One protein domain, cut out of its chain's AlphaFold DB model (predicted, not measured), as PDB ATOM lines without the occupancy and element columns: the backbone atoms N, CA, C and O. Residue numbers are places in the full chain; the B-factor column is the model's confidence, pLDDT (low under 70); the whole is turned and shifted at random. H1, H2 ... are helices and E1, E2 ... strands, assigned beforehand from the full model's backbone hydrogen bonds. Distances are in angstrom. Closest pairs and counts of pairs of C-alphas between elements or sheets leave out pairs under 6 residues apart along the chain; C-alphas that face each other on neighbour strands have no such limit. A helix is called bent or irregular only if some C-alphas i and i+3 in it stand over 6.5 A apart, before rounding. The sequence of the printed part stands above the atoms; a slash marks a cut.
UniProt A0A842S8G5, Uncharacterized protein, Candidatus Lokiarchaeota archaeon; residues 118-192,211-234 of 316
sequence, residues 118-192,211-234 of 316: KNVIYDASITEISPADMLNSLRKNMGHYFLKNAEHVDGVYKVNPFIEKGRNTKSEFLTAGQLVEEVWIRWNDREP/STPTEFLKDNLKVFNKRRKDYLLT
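Overview. This is residues 118 to 192 and 211 to 234 of the 316 residues of an uncharacterized protein of Candidatus Lokiarchaeota archaeon (UniProt A0A842S8G5). A long helix, H2, and a second helix, H3, that folds back steeply across it make the body; at the far end of H3 the helix H4 turns off about perpendicular, so that H3 and H4 make a corner. The short H1 packs on the first part of H2, a small two-strand hairpin, E1 and E2, follows the other end of H2, and in the link from E2 to H3 residues 164 to 169 stick out as a free loop. The printed part has 99 residues with four named helices and two named strands, in the order H1, H2, E1, E2, H3, H4; the sheet has the order E1 - E2 and is antiparallel, and the class is mostly helix. The whole is loose, with a radius of gyration of the C-alphas of 16.4 A, and elongated, spanning 50 by 29 by 22 A.

Arrangement. H1, residues 118 to 122, touches H2, residues 131 to 149, of which residues 133 to 137 alone touch H1; the closest C-alphas are those of Val 120 and Met 134, 6.8 A apart. The hairpin of E1, residues 151 to 153, and E2, residues 156 to 158, is antiparallel at 131 degrees, with N 151 and O 158 at 2.8 A and N 153 and O 156 at 2.9 A, within hydrogen-bond range. H3, residues 176 to 188, touches H2 at a steep tilt of 39 degrees, opposite ways; the closest C-alphas are those of Phe 146 and Ala 176, 5.8 A apart. H4, residues 213 to 233, touches residues 187 to 188 alone of H3, about perpendicular at 83 degrees, with the closest C-alphas, those of Asn 188 and Pro 213, 4.5 A apart. H4 and H2 only just touch, with 3 pairs of C-alphas within 8 A, about perpendicular at 84 degrees; the closest are those of Pro 131 and Lys 218, 7.2 A apart. Of the three pairs among H2, H3 and H4, 0 are at a shallow tilt, a mostly crossed packing, with the helices at wide angles. H1 and H4 are close but not clearly touching, the C-alphas of Ile 121 and Arg 228 being 7.6 A apart. H1 and H3 are apart. In H1, H2 and H3 every O i to N i+4 pair is within hydrogen-bond range; in H4 it is 14 of 17.

Along the chain. H1 begins with C-alpha 118 at (13.922, 21.365, -3.930). H2 measures 26.2 A from first to last C-alpha and ends with C-alpha 149 at (30.515, 8.043, -1.603). E1 measures 6.0 A and E2 6.2 A. H3 measures 18.3 A. H4 measures 28.9 A and ends with C-alpha 233 at (0.918, 28.547, -4.937); it is irregular, but only just, with C-alphas 230 and 233 6.7 A apart.

Size, cuts and confidence. The two C-alphas farthest apart, those of Asp 154 and Thr 234, are 52.0 A apart. Residues 193 to 210 are not printed, and C-alphas 192 and 211 are 7.2 A apart across this cut, in the link from H3 to H4. The link from E2 to H3, 17 residues, is long. The mean pLDDT of the printed part is 78.6, and residues 164 to 171, 189 to 192 and 211 to 214 are under 70.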
ATOM      1  N   LYS A 118      14.713  21.311  -2.686       91.38
ATOM      2  CA  LYS A 118      13.922  21.365  -3.930       91.38
ATOM      3  C   LYS A 118      12.777  20.356  -3.947       91.38
ATOM      4  O   LYS A 118      11.679  20.705  -4.372       91.38
ATOM      5  N   ASN A 119      13.019  19.140  -3.455       91.00
ATOM      6  CA  ASN A 119      11.985  18.115  -3.370       91.00
ATOM      7  C   ASN A 119      10.789  18.585  -2.541       91.00
ATOM      8  O   ASN A 119       9.670  18.378  -2.979       91.00
ATOM      9  N   VAL A 120      10.995  19.237  -1.392       90.19
ATOM     10  CA  VAL A 120       9.862  19.692  -0.567       90.19
ATOM     11  C   VAL A 120       9.206  20.964  -1.109       90.19
ATOM     12  O   VAL A 120       7.999  21.135  -0.973       90.19
ATOM     13  N   ILE A 121       9.971  21.857  -1.753       87.25
ATOM     14  CA  ILE A 121       9.435  23.103  -2.322       87.25
ATOM     15  C   ILE A 121       8.460  22.781  -3.448       87.25
ATOM     16  O   ILE A 121       7.353  23.326  -3.494       87.25
ATOM     17  N   TYR A 122       8.896  21.910  -4.357       84.31
ATOM     18  CA  TYR A 122       8.212  21.644  -5.616       84.31
ATOM     19  C   TYR A 122       7.296  20.419  -5.573       84.31
ATOM     20  O   TYR A 122       6.676  20.097  -6.585       84.31
ATOM     21  N   ASP A 123       7.159  19.759  -4.421       83.38
ATOM     22  CA  ASP A 123       6.128  18.743  -4.239       83.38
ATOM     23  C   ASP A 123       4.749  19.408  -4.131       83.38
ATOM     24  O   ASP A 123       4.404  20.041  -3.129       83.38
ATOM     25  N   ALA A 124       3.953  19.270  -5.191       76.25
ATOM     26  CA  ALA A 124       2.605  19.821  -5.267       76.25
ATOM     27  C   ALA A 124       1.620  19.157  -4.287       76.25
ATOM     28  O   ALA A 124       0.574  19.737  -4.000       76.25
ATOM     29  N   SER A 125       1.935  17.964  -3.766       83.31
ATOM     30  CA  SER A 125       1.104  17.287  -2.765       83.31
ATOM     31  C   SER A 125       1.260  17.884  -1.363       83.31
ATOM     32  O   SER A 125       0.360  17.757  -0.534       83.31
ATOM     33  N   ILE A 126       2.366  18.590  -1.108       82.62
ATOM     34  CA  ILE A 126       2.639  19.246   0.168       82.62
ATOM     35  C   ILE A 126       2.094  20.669   0.101       82.62
ATOM     36  O   ILE A 126       2.606  21.508  -0.636       82.62
ATOM     37  N   THR A 127       1.066  20.993   0.876       83.50
ATOM     38  CA  THR A 127       0.543  22.371   0.975       83.50
ATOM     39  C   THR A 127       1.266  23.177   2.052       83.50
ATOM     40  O   THR A 127       1.504  24.371   1.868       83.50
ATOM     41  N   GLU A 128       1.692  22.510   3.122       91.56
ATOM     42  CA  GLU A 128       2.454  23.068   4.236       91.56
ATOM     43  C   GLU A 128       3.588  22.106   4.603       91.56
ATOM     44  O   GLU A 128       3.347  20.937   4.889       91.56
ATOM     45  N   ILE A 129       4.829  22.590   4.551       91.06
ATOM     46  CA  ILE A 129       6.030  21.798   4.830       91.06
ATOM     47  C   ILE A 129       6.216  21.698   6.343       91.06
ATOM     48  O   ILE A 129       6.348  22.714   7.031       91.06
ATOM     49  N   SER A 130       6.272  20.474   6.855       90.50
ATOM     50  CA  SER A 130       6.582  20.175   8.250       90.50
ATOM     51  C   SER A 130       8.073  19.854   8.450       90.50
ATOM     52  O   SER A 130       8.780  19.508   7.497       90.50
ATOM     53  N   PRO A 131       8.575  19.871   9.701       88.88
ATOM     54  CA  PRO A 131       9.903  19.344  10.010       88.88
ATOM     55  C   PRO A 131      10.092  17.890   9.533       88.88
ATOM     56  O   PRO A 131      11.167  17.523   9.061       88.88
ATOM     57  N   ALA A 132       9.046  17.060   9.605       87.31
ATOM     58  CA  ALA A 132       9.125  15.668   9.174       87.31
ATOM     59  C   ALA A 132       9.372  15.542   7.662       87.31
ATOM     60  O   ALA A 132      10.164  14.695   7.247       87.31
ATOM     61  N   ASP A 133       8.765  16.408   6.847       91.19
ATOM     62  CA  ASP A 133       8.964  16.421   5.392       91.19
ATOM     63  C   ASP A 133      10.416  16.758   5.038       91.19
ATOM     64  O   ASP A 133      11.051  16.057   4.244       91.19
ATOM     65  N   MET A 134      10.977  17.775   5.703       89.81
ATOM     66  CA  MET A 134      12.386  18.157   5.566       89.81
ATOM     67  C   MET A 134      13.322  17.003   5.935       89.81
ATOM     68  O   MET A 134      14.205  16.641   5.154       89.81
ATOM     69  N   LEU A 135      13.103  16.386   7.100       87.06
ATOM     70  CA  LEU A 135      13.926  15.281   7.589       87.06
ATOM     71  C   LEU A 135      13.853  14.061   6.662       87.06
ATOM     72  O   LEU A 135      14.874  13.443   6.357       87.06
ATOM     73  N   ASN A 136      12.660  13.719   6.178       88.06
ATOM     74  CA  ASN A 136      12.473  12.612   5.244       88.06
ATOM     75  C   ASN A 136      13.167  12.887   3.904       88.06
ATOM     76  O   ASN A 136      13.824  12.001   3.349       88.06
ATOM     77  N   SER A 137      13.092  14.125   3.409       92.19
ATOM     78  CA  SER A 137      13.781  14.532   2.186       92.19
ATOM     79  C   SER A 137      15.308  14.532   2.338       92.19
ATOM     80  O   SER A 137      16.027  14.129   1.416       92.19
ATOM     81  N   LEU A 138      15.833  14.928   3.505       88.25
ATOM     82  CA  LEU A 138      17.250  14.774   3.855       88.25
ATOM     83  C   LEU A 138      17.663  13.307   3.846       88.25
ATOM     84  O   LEU A 138      18.568  12.948   3.102       88.25
ATOM     85  N   ARG A 139      16.958  12.438   4.581       86.62
ATOM     86  CA  ARG A 139      17.247  10.994   4.626       86.62
ATOM     87  C   ARG A 139      17.299  10.368   3.234       86.62
ATOM     88  O   ARG A 139      18.216   9.604   2.943       86.62
ATOM     89  N   LYS A 140      16.362  10.735   2.355       89.94
ATOM     90  CA  LYS A 140      16.318  10.250   0.971       89.94
ATOM     91  C   LYS A 140      17.565  10.656   0.176       89.94
ATOM     92  O   LYS A 140      18.267   9.790  -0.345       89.94
ATOM     93  N   ASN A 141      17.860  11.953   0.068       90.31
ATOM     94  CA  ASN A 141      18.955  12.417  -0.794       90.31
ATOM     95  C   ASN A 141      20.341  12.198  -0.172       90.31
ATOM     96  O   ASN A 141      21.277  11.844  -0.891       90.31
ATOM     97  N   MET A 142      20.470  12.332   1.149       86.44
ATOM     98  CA  MET A 142      21.713  12.038   1.867       86.44
ATOM     99  C   MET A 142      22.013  10.544   1.898       86.44
ATOM    100  O   MET A 142      23.174  10.166   1.806       86.44
ATOM    101  N   GLY A 143      20.996   9.677   1.937       79.50
ATOM    102  CA  GLY A 143      21.186   8.237   1.756       79.50
ATOM    103  C   GLY A 143      21.761   7.905   0.377       79.50
ATOM    104  O   GLY A 143      22.718   7.142   0.268       79.50
ATOM    105  N   HIS A 144      21.248   8.537  -0.686       81.19
ATOM    106  CA  HIS A 144      21.813   8.387  -2.032       81.19
ATOM    107  C   HIS A 144      23.241   8.924  -2.145       81.19
ATOM    108  O   HIS A 144      24.067   8.313  -2.826       81.19
ATOM    109  N   TYR A 145      23.533  10.053  -1.497       83.56
ATOM    110  CA  TYR A 145      24.893  10.565  -1.370       83.56
ATOM    111  C   TYR A 145      25.781   9.541  -0.660       83.56
ATOM    112  O   TYR A 145      26.789   9.123  -1.219       83.56
ATOM    113  N   PHE A 146      25.368   9.056   0.506       81.56
ATOM    114  CA  PHE A 146      26.136   8.109   1.296       81.56
ATOM    115  C   PHE A 146      26.471   6.835   0.517       81.56
ATOM    116  O   PHE A 146      27.639   6.492   0.376       81.56
ATOM    117  N   LEU A 147      25.475   6.190  -0.095       77.81
ATOM    118  CA  LEU A 147      25.672   4.955  -0.864       77.81
ATOM    119  C   LEU A 147      26.676   5.094  -2.018       77.81
ATOM    120  O   LEU A 147      27.313   4.117  -2.395       77.81
ATOM    121  N   LYS A 148      26.808   6.290  -2.599       81.00
ATOM    122  CA  LYS A 148      27.711   6.546  -3.733       81.00
ATOM    123  C   LYS A 148      29.122   6.960  -3.323       81.00
ATOM    124  O   LYS A 148      30.001   6.989  -4.179       81.00
ATOM    125  N   ASN A 149      29.308   7.359  -2.069       80.12
ATOM    126  CA  ASN A 149      30.515   8.043  -1.603       80.12
ATOM    127  C   ASN A 149      31.137   7.391  -0.372       80.12
ATOM    128  O   ASN A 149      32.169   7.861   0.092       80.12
ATOM    129  N   ALA A 150      30.486   6.376   0.197       83.31
ATOM    130  CA  ALA A 150      30.961   5.747   1.408       83.31
ATOM    131  C   ALA A 150      32.238   4.956   1.146       83.31
ATOM    132  O   ALA A 150      32.308   4.111   0.255       83.31
ATOM    133  N   GLU A 151      33.218   5.213   1.991       83.88
ATOM    134  CA  GLU A 151      34.451   4.462   2.102       83.88
ATOM    135  C   GLU A 151      34.375   3.581   3.343       83.88
ATOM    136  O   GLU A 151      33.685   3.891   4.318       83.88
ATOM    137  N   HIS A 152      35.070   2.452   3.306       82.75
ATOM    138  CA  HIS A 152      35.121   1.538   4.434       82.75
ATOM    139  C   HIS A 152      36.293   1.922   5.346       82.75
ATOM    140  O   HIS A 152      37.446   1.623   5.036       82.75
ATOM    141  N   VAL A 153      35.992   2.581   6.466       76.56
ATOM    142  CA  VAL A 153      36.975   3.108   7.425       76.56
ATOM    143  C   VAL A 153      36.724   2.465   8.788       76.56
ATOM    144  O   VAL A 153      35.632   2.578   9.342       76.56
ATOM    145  N   ASP A 154      37.726   1.768   9.328       80.50
ATOM    146  CA  ASP A 154      37.662   1.084  10.631       80.50
ATOM    147  C   ASP A 154      36.469   0.119  10.785       80.50
ATOM    148  O   ASP A 154      35.827   0.053  11.832       80.50
ATOM    149  N   GLY A 155      36.128  -0.624   9.726       75.75
ATOM    150  CA  GLY A 155      35.012  -1.579   9.765       75.75
ATOM    151  C   GLY A 155      33.626  -0.955   9.584       75.75
ATOM    152  O   GLY A 155      32.622  -1.658   9.695       75.75
ATOM    153  N   VAL A 156      33.548   0.354   9.322       76.81
ATOM    154  CA  VAL A 156      32.291   1.090   9.177       76.81
ATOM    155  C   VAL A 156      32.312   1.895   7.882       76.81
ATOM    156  O   VAL A 156      33.297   2.548   7.546       76.81
ATOM    157  N   TYR A 157      31.200   1.879   7.149       76.56
ATOM    158  CA  TYR A 157      31.024   2.750   5.991       76.56
ATOM    159  C   TYR A 157      30.846   4.199   6.448       76.56
ATOM    160  O   TYR A 157      29.978   4.490   7.275       76.56
ATOM    161  N   LYS A 158      31.660   5.108   5.917       80.81
ATOM    162  CA  LYS A 158      31.619   6.530   6.259       80.81
ATOM    163  C   LYS A 158      31.926   7.400   5.044       80.81
ATOM    164  O   LYS A 158      32.538   6.944   4.089       80.81
ATOM    165  N   VAL A 159      31.522   8.663   5.089       81.62
ATOM    166  CA  VAL A 159      31.793   9.657   4.047       81.62
ATOM    167  C   VAL A 159      32.361  10.912   4.684       81.62
ATOM    168  O   VAL A 159      31.884  11.337   5.732       81.62
ATOM    169  N   ASN A 160      33.330  11.542   4.030       82.19
ATOM    170  CA  ASN A 160      33.781  12.878   4.387       82.19
ATOM    171  C   ASN A 160      32.940  13.925   3.622       82.19
ATOM    172  O   ASN A 160      33.029  13.983   2.393       82.19
ATOM    173  N   PRO A 161      32.079  14.726   4.282       81.44
ATOM    174  CA  PRO A 161      31.339  15.794   3.607       81.44
ATOM    175  C   PRO A 161      32.214  17.014   3.288       81.44
ATOM    176  O   PRO A 161      31.769  17.900   2.556       81.44
ATOM    177  N   PHE A 162      33.437  17.070   3.818       82.88
ATOM    178  CA  PHE A 162      34.310  18.229   3.730       82.88
ATOM    179  C   PHE A 162      35.309  18.131   2.573       82.88
ATOM    180  O   PHE A 162      35.713  17.043   2.157       82.88
ATOM    181  N   ILE A 163      35.737  19.282   2.053       74.06
ATOM    182  CA  ILE A 163      36.819  19.357   1.066       74.06
ATOM    183  C   ILE A 163      38.152  19.107   1.779       74.06
ATOM    184  O   ILE A 163      38.510  19.832   2.708       74.06
ATOM    185  N   GLU A 164      38.939  18.143   1.301       66.94
ATOM    186  CA  GLU A 164      40.314  17.923   1.767       66.94
ATOM    187  C   GLU A 164      41.244  19.052   1.290       66.94
ATOM    188  O   GLU A 164      41.981  18.934   0.309       66.94
ATOM    189  N   LYS A 165      41.221  20.199   1.975       55.19
ATOM    190  CA  LYS A 165      42.200  21.271   1.763       55.19
ATOM    191  C   LYS A 165      43.361  21.081   2.744       55.19
ATOM    192  O   LYS A 165      43.300  21.542   3.873       55.19
ATOM    193  N   GLY A 166      44.417  20.398   2.291       46.56
ATOM    194  CA  GLY A 166      45.790  20.445   2.820       46.56
ATOM    195  C   GLY A 166      45.996  20.654   4.336       46.56
ATOM    196  O   GLY A 166      45.943  21.768   4.845       46.56
ATOM    197  N   ARG A 167      46.415  19.579   5.014       40.69
ATOM    198  CA  ARG A 167      47.102  19.500   6.325       40.69
ATOM    199  C   ARG A 167      46.389  19.933   7.614       40.69
ATOM    200  O   ARG A 167      46.955  19.613   8.647       40.69
ATOM    201  N   ASN A 168      45.201  20.542   7.622       44.50
ATOM    202  CA  ASN A 168      44.502  20.844   8.896       44.50
ATOM    203  C   ASN A 168      42.965  20.739   8.869       44.50
ATOM    204  O   ASN A 168      42.308  21.121   9.836       44.50
ATOM    205  N   THR A 169      42.357  20.205   7.809       49.59
ATOM    206  CA  THR A 169      40.935  19.836   7.856       49.59
ATOM    207  C   THR A 169      40.783  18.547   8.652       49.59
ATOM    208  O   THR A 169      41.333  17.517   8.262       49.59
ATOM    209  N   LYS A 170      40.042  18.600   9.766       51.44
ATOM    210  CA  LYS A 170      39.555  17.410  10.470       51.44
ATOM    211  C   LYS A 170      38.886  16.492   9.445       51.44
ATOM    212  O   LYS A 170      37.841  16.834   8.901       51.44
ATOM    213  N   SER A 171      39.496  15.345   9.160       58.41
ATOM    214  CA  SER A 171      38.882  14.275   8.374       58.41
ATOM    215  C   SER A 171      37.830  13.584   9.245       58.41
ATOM    216  O   SER A 171      38.026  12.468   9.727       58.41
ATOM    217  N   GLU A 172      36.746  14.295   9.547       74.19
ATOM    218  CA  GLU A 172      35.610  13.743  10.273       74.19
ATOM    219  C   GLU A 172      34.738  12.983   9.273       74.19
ATOM    220  O   GLU A 172      33.891  13.527   8.569       74.19
ATOM    221  N   PHE A 173      35.019  11.689   9.175       79.31
ATOM    222  CA  PHE A 173      34.209  10.744   8.428       79.31
ATOM    223  C   PHE A 173      32.891  10.495   9.169       79.31
ATOM    224  O   PHE A 173      32.893  10.067  10.325       79.31
ATOM    225  N   LEU A 174      31.769  10.711   8.484       80.50
ATOM    226  CA  LEU A 174      30.421  10.588   9.031       80.50
ATOM    227  C   LEU A 174      29.678   9.387   8.436       80.50
ATOM    228  O   LEU A 174      29.767   9.093   7.243       80.50
ATOM    229  N   THR A 175      28.899   8.696   9.264       81.38
ATOM    230  CA  THR A 175      27.895   7.721   8.811       81.38
ATOM    231  C   THR A 175      26.696   8.422   8.153       81.38
ATOM    232  O   THR A 175      26.510   9.631   8.294       81.38
ATOM    233  N   ALA A 176      25.831   7.668   7.465       76.81
ATOM    234  CA  ALA A 176      24.616   8.218   6.855       76.81
ATOM    235  C   ALA A 176      23.715   8.940   7.873       76.81
ATOM    236  O   ALA A 176      23.188  10.010   7.578       76.81
ATOM    237  N   GLY A 177      23.559   8.357   9.070       75.06
ATOM    238  CA  GLY A 177      22.795   8.961  10.162       75.06
ATOM    239  C   GLY A 177      23.419  10.275  10.621       75.06
ATOM    240  O   GLY A 177      22.735  11.292  10.632       75.06
ATOM    241  N   GLN A 178      24.732  10.277  10.861       81.81
ATOM    242  CA  GLN A 178      25.467  11.468  11.292       81.81
ATOM    243  C   GLN A 178      25.455  12.599  10.254       81.81
ATOM    244  O   GLN A 178      25.430  13.758  10.635       81.81
ATOM    245  N   LEU A 179      25.432  12.300   8.949       82.50
ATOM    246  CA  LEU A 179      25.288  13.330   7.906       82.50
ATOM    247  C   LEU A 179      23.920  14.013   7.942       82.50
ATOM    248  O   LEU A 179      23.822  15.228   7.777       82.50
ATOM    249  N   VAL A 180      22.859  13.221   8.117       81.62
ATOM    250  CA  VAL A 180      21.499  13.752   8.260       81.62
ATOM    251  C   VAL A 180      21.401  14.565   9.545       81.62
ATOM    252  O   VAL A 180      20.847  15.659   9.512       81.62
ATOM    253  N   GLU A 181      21.957  14.053  10.642       81.69
ATOM    254  CA  GLU A 181      22.012  14.744  11.929       81.69
ATOM    255  C   GLU A 181      22.805  16.044  11.843       81.69
ATOM    256  O   GLU A 181      22.303  17.047  12.314       81.69
ATOM    257  N   GLU A 182      23.960  16.086  11.181       83.50
ATOM    258  CA  GLU A 182      24.764  17.307  11.030       83.50
ATOM    259  C   GLU A 182      23.962  18.442  10.372       83.50
ATOM    260  O   GLU A 182      23.931  19.566  10.874       83.50
ATOM    261  N   VAL A 183      23.258  18.159   9.271       83.88
ATOM    262  CA  VAL A 183      22.405  19.168   8.616       83.88
ATOM    263  C   VAL A 183      21.195  19.507   9.482       83.88
ATOM    264  O   VAL A 183      20.833  20.673   9.619       83.88
ATOM    265  N   TRP A 184      20.577  18.498  10.092       85.12
ATOM    266  CA  TRP A 184      19.407  18.682  10.940       85.12
ATOM    267  C   TRP A 184      19.713  19.513  12.190       85.12
ATOM    268  O   TRP A 184      18.935  20.393  12.538       85.12
ATOM    269  N   ILE A 185      20.853  19.269  12.834       81.50
ATOM    270  CA  ILE A 185      21.377  20.019  13.975       81.50
ATOM    271  C   ILE A 185      21.665  21.444  13.537       81.50
ATOM    272  O   ILE A 185      21.198  22.364  14.186       81.50
ATOM    273  N   ARG A 186      22.322  21.674  12.396       80.88
ATOM    274  CA  ARG A 186      22.525  23.045  11.890       80.88
ATOM    275  C   ARG A 186      21.226  23.806  11.665       80.88
ATOM    276  O   ARG A 186      21.203  25.021  11.825       80.88
ATOM    277  N   TRP A 187      20.159  23.106  11.296       85.25
ATOM    278  CA  TRP A 187      18.837  23.700  11.127       85.25
ATOM    279  C   TRP A 187      18.031  23.817  12.413       85.25
ATOM    280  O   TRP A 187      17.042  24.529  12.394       85.25
ATOM    281  N   ASN A 188      18.379  23.123  13.495       75.94
ATOM    282  CA  ASN A 188      17.669  23.245  14.770       75.94
ATOM    283  C   ASN A 188      18.518  24.028  15.777       75.94
ATOM    284  O   ASN A 188      18.123  25.082  16.238       75.94
ATOM    285  N   ASP A 189      19.738  23.598  16.045       68.62
ATOM    286  CA  ASP A 189      20.605  24.087  17.119       68.62
ATOM    287  C   ASP A 189      21.396  25.354  16.772       68.62
ATOM    288  O   ASP A 189      22.327  25.723  17.493       68.62
ATOM    289  N   ARG A 190      21.039  26.062  15.695       64.62
ATOM    290  CA  ARG A 190      21.629  27.377  15.449       64.62
ATOM    291  C   ARG A 190      21.018  28.375  16.422       64.62
ATOM    292  O   ARG A 190      19.837  28.706  16.333       64.62
ATOM    293  N   GLU A 191      21.854  28.895  17.313       55.78
ATOM    294  CA  GLU A 191      21.590  30.183  17.946       55.78
ATOM    295  C   GLU A 191      21.251  31.175  16.818       55.78
ATOM    296  O   GLU A 191      22.011  31.241  15.838       55.78
ATOM    297  N   PRO A 192      20.112  31.894  16.874       49.78
ATOM    298  CA  PRO A 192      19.831  32.927  15.891       49.78
ATOM    299  C   PRO A 192      21.054  33.834  15.837       49.78
ATOM    300  O   PRO A 192      21.507  34.312  16.877       49.78
ATOM    301  N   SER A 211      15.345  31.807  20.408       50.03
ATOM    302  CA  SER A 211      14.486  30.658  20.164       50.03
ATOM    303  C   SER A 211      15.240  29.407  20.603       50.03
ATOM    304  O   SER A 211      16.416  29.255  20.272       50.03
ATOM    305  N   THR A 212      14.580  28.493  21.311       50.28
ATOM    306  CA  THR A 212      15.160  27.165  21.548       50.28
ATOM    307  C   THR A 212      15.492  26.500  20.205       50.28
ATOM    308  O   THR A 212      14.848  26.797  19.194       50.28
ATOM    309  N   PRO A 213      16.437  25.551  20.156       53.09
ATOM    310  CA  PRO A 213      16.793  24.888  18.909       53.09
ATOM    311  C   PRO A 213      15.630  24.307  18.086       53.09
ATOM    312  O   PRO A 213      15.605  24.303  16.859       53.09
ATOM    313  N   THR A 214      14.576  23.845  18.756       64.31
ATOM    314  CA  THR A 214      13.405  23.300  18.052       64.31
ATOM    315  C   THR A 214      12.509  24.407  17.472       64.31
ATOM    316  O   THR A 214      11.690  24.151  16.587       64.31
ATOM    317  N   GLU A 215      12.620  25.635  17.974       73.88
ATOM    318  CA  GLU A 215      11.848  26.793  17.526       73.88
ATOM    319  C   GLU A 215      12.458  27.450  16.287       73.88
ATOM    320  O   GLU A 215      11.687  27.827  15.411       73.88
ATOM    321  N   PHE A 216      13.790  27.474  16.127       78.06
ATOM    322  CA  PHE A 216      14.427  28.064  14.940       78.06
ATOM    323  C   PHE A 216      13.914  27.432  13.639       78.06
ATOM    324  O   PHE A 216      13.457  28.142  12.737       78.06
ATOM    325  N   LEU A 217      13.928  26.095  13.538       82.12
ATOM    326  CA  LEU A 217      13.428  25.410  12.343       82.12
ATOM    327  C   LEU A 217      11.932  25.658  12.149       82.12
ATOM    328  O   LEU A 217      11.478  25.892  11.031       82.12
ATOM    329  N   LYS A 218      11.148  25.612  13.232       84.50
ATOM    330  CA  LYS A 218       9.700  25.844  13.171       84.50
ATOM    331  C   LYS A 218       9.378  27.254  12.690       84.50
ATOM    332  O   LYS A 218       8.480  27.417  11.869       84.50
ATOM    333  N   ASP A 219      10.093  28.258  13.172       85.94
ATOM    334  CA  ASP A 219       9.865  29.651  12.810       85.94
ATOM    335  C   ASP A 219      10.315  29.935  11.378       85.94
ATOM    336  O   ASP A 219       9.551  30.521  10.606       85.94
ATOM    337  N   ASN A 220      11.465  29.403  10.959       88.06
ATOM    338  CA  ASN A 220      11.884  29.467   9.561       88.06
ATOM    339  C   ASN A 220      10.919  28.726   8.634       88.06
ATOM    340  O   ASN A 220      10.575  29.262   7.584       88.06
ATOM    341  N   LEU A 221      10.389  27.561   9.026       90.19
ATOM    342  CA  LEU A 221       9.359  26.861   8.254       90.19
ATOM    343  C   LEU A 221       8.060  27.660   8.150       90.19
ATOM    344  O   LEU A 221       7.453  27.669   7.083       90.19
ATOM    345  N   LYS A 222       7.634  28.374   9.201       90.62
ATOM    346  CA  LYS A 222       6.472  29.275   9.110       90.62
ATOM    347  C   LYS A 222       6.712  30.371   8.073       90.62
ATOM    348  O   LYS A 222       5.848  30.607   7.227       90.62
ATOM    349  N   VAL A 223       7.881  31.019   8.104       90.31
ATOM    350  CA  VAL A 223       8.255  32.054   7.121       90.31
ATOM    351  C   VAL A 223       8.330  31.458   5.714       90.31
ATOM    352  O   VAL A 223       7.766  32.018   4.772       90.31
ATOM    353  N   PHE A 224       8.959  30.292   5.581       90.06
ATOM    354  CA  PHE A 224       9.112  29.561   4.330       90.06
ATOM    355  C   PHE A 224       7.754  29.199   3.716       90.06
ATOM    356  O   PHE A 224       7.466  29.556   2.572       90.06
ATOM    357  N   ASN A 225       6.880  28.552   4.491       90.31
ATOM    358  CA  ASN A 225       5.535  28.162   4.070       90.31
ATOM    359  C   ASN A 225       4.680  29.371   3.717       90.31
ATOM    360  O   ASN A 225       3.970  29.339   2.712       90.31
ATOM    361  N   LYS A 226       4.776  30.455   4.495       88.38
ATOM    362  CA  LYS A 226       4.094  31.706   4.175       88.38
ATOM    363  C   LYS A 226       4.536  32.231   2.810       88.38
ATOM    364  O   LYS A 226       3.677  32.497   1.981       88.38
ATOM    365  N   ARG A 227       5.843  32.322   2.536       86.62
ATOM    366  CA  ARG A 227       6.356  32.764   1.225       86.62
ATOM    367  C   ARG A 227       5.913  31.828   0.100       86.62
ATOM    368  O   ARG A 227       5.394  32.273  -0.919       86.62
ATOM    369  N   ARG A 228       6.049  30.516   0.288       86.06
ATOM    370  CA  ARG A 228       5.616  29.519  -0.698       86.06
ATOM    371  C   ARG A 228       4.128  29.650  -1.023       86.06
ATOM    372  O   ARG A 228       3.760  29.692  -2.196       86.06
ATOM    373  N   LYS A 229       3.279  29.764  -0.003       83.56
ATOM    374  CA  LYS A 229       1.835  29.942  -0.169       83.56
ATOM    375  C   LYS A 229       1.510  31.272  -0.831       83.56
ATOM    376  O   LYS A 229       0.790  31.283  -1.821       83.56
ATOM    377  N   ASP A 230       2.050  32.368  -0.309       77.44
ATOM    378  CA  ASP A 230       1.743  33.718  -0.772       77.44
ATOM    379  C   ASP A 230       2.160  33.946  -2.225       77.44
ATOM    380  O   ASP A 230       1.560  34.814  -2.862       77.44
ATOM    381  N   TYR A 231       3.145  33.199  -2.745       75.44
ATOM    382  CA  TYR A 231       3.854  33.577  -3.971       75.44
ATOM    383  C   TYR A 231       4.006  32.469  -5.012       75.44
ATOM    384  O   TYR A 231       3.840  32.749  -6.196       75.44
ATOM    385  N   LEU A 232       4.286  31.226  -4.602       73.12
ATOM    386  CA  LEU A 232       4.391  30.098  -5.534       73.12
ATOM    387  C   LEU A 232       3.008  29.502  -5.824       73.12
ATOM    388  O   LEU A 232       2.634  29.353  -6.982       73.12
ATOM    389  N   LEU A 233       2.223  29.208  -4.782       73.38
ATOM    390  CA  LEU A 233       0.918  28.547  -4.937       73.38
ATOM    391  C   LEU A 233      -0.187  29.479  -5.459       73.38
ATOM    392  O   LEU A 233      -1.137  29.022  -6.085       73.38
ATOM    393  N   THR A 234      -0.086  30.784  -5.202       74.12
ATOM    394  CA  THR A 234      -1.073  31.793  -5.635       74.12
ATOM    395  C   THR A 234      -0.729  32.451  -6.975       74.12
ATOM    396  O   THR A 234      -1.511  33.273  -7.453       74.12
TER     397      THR A 234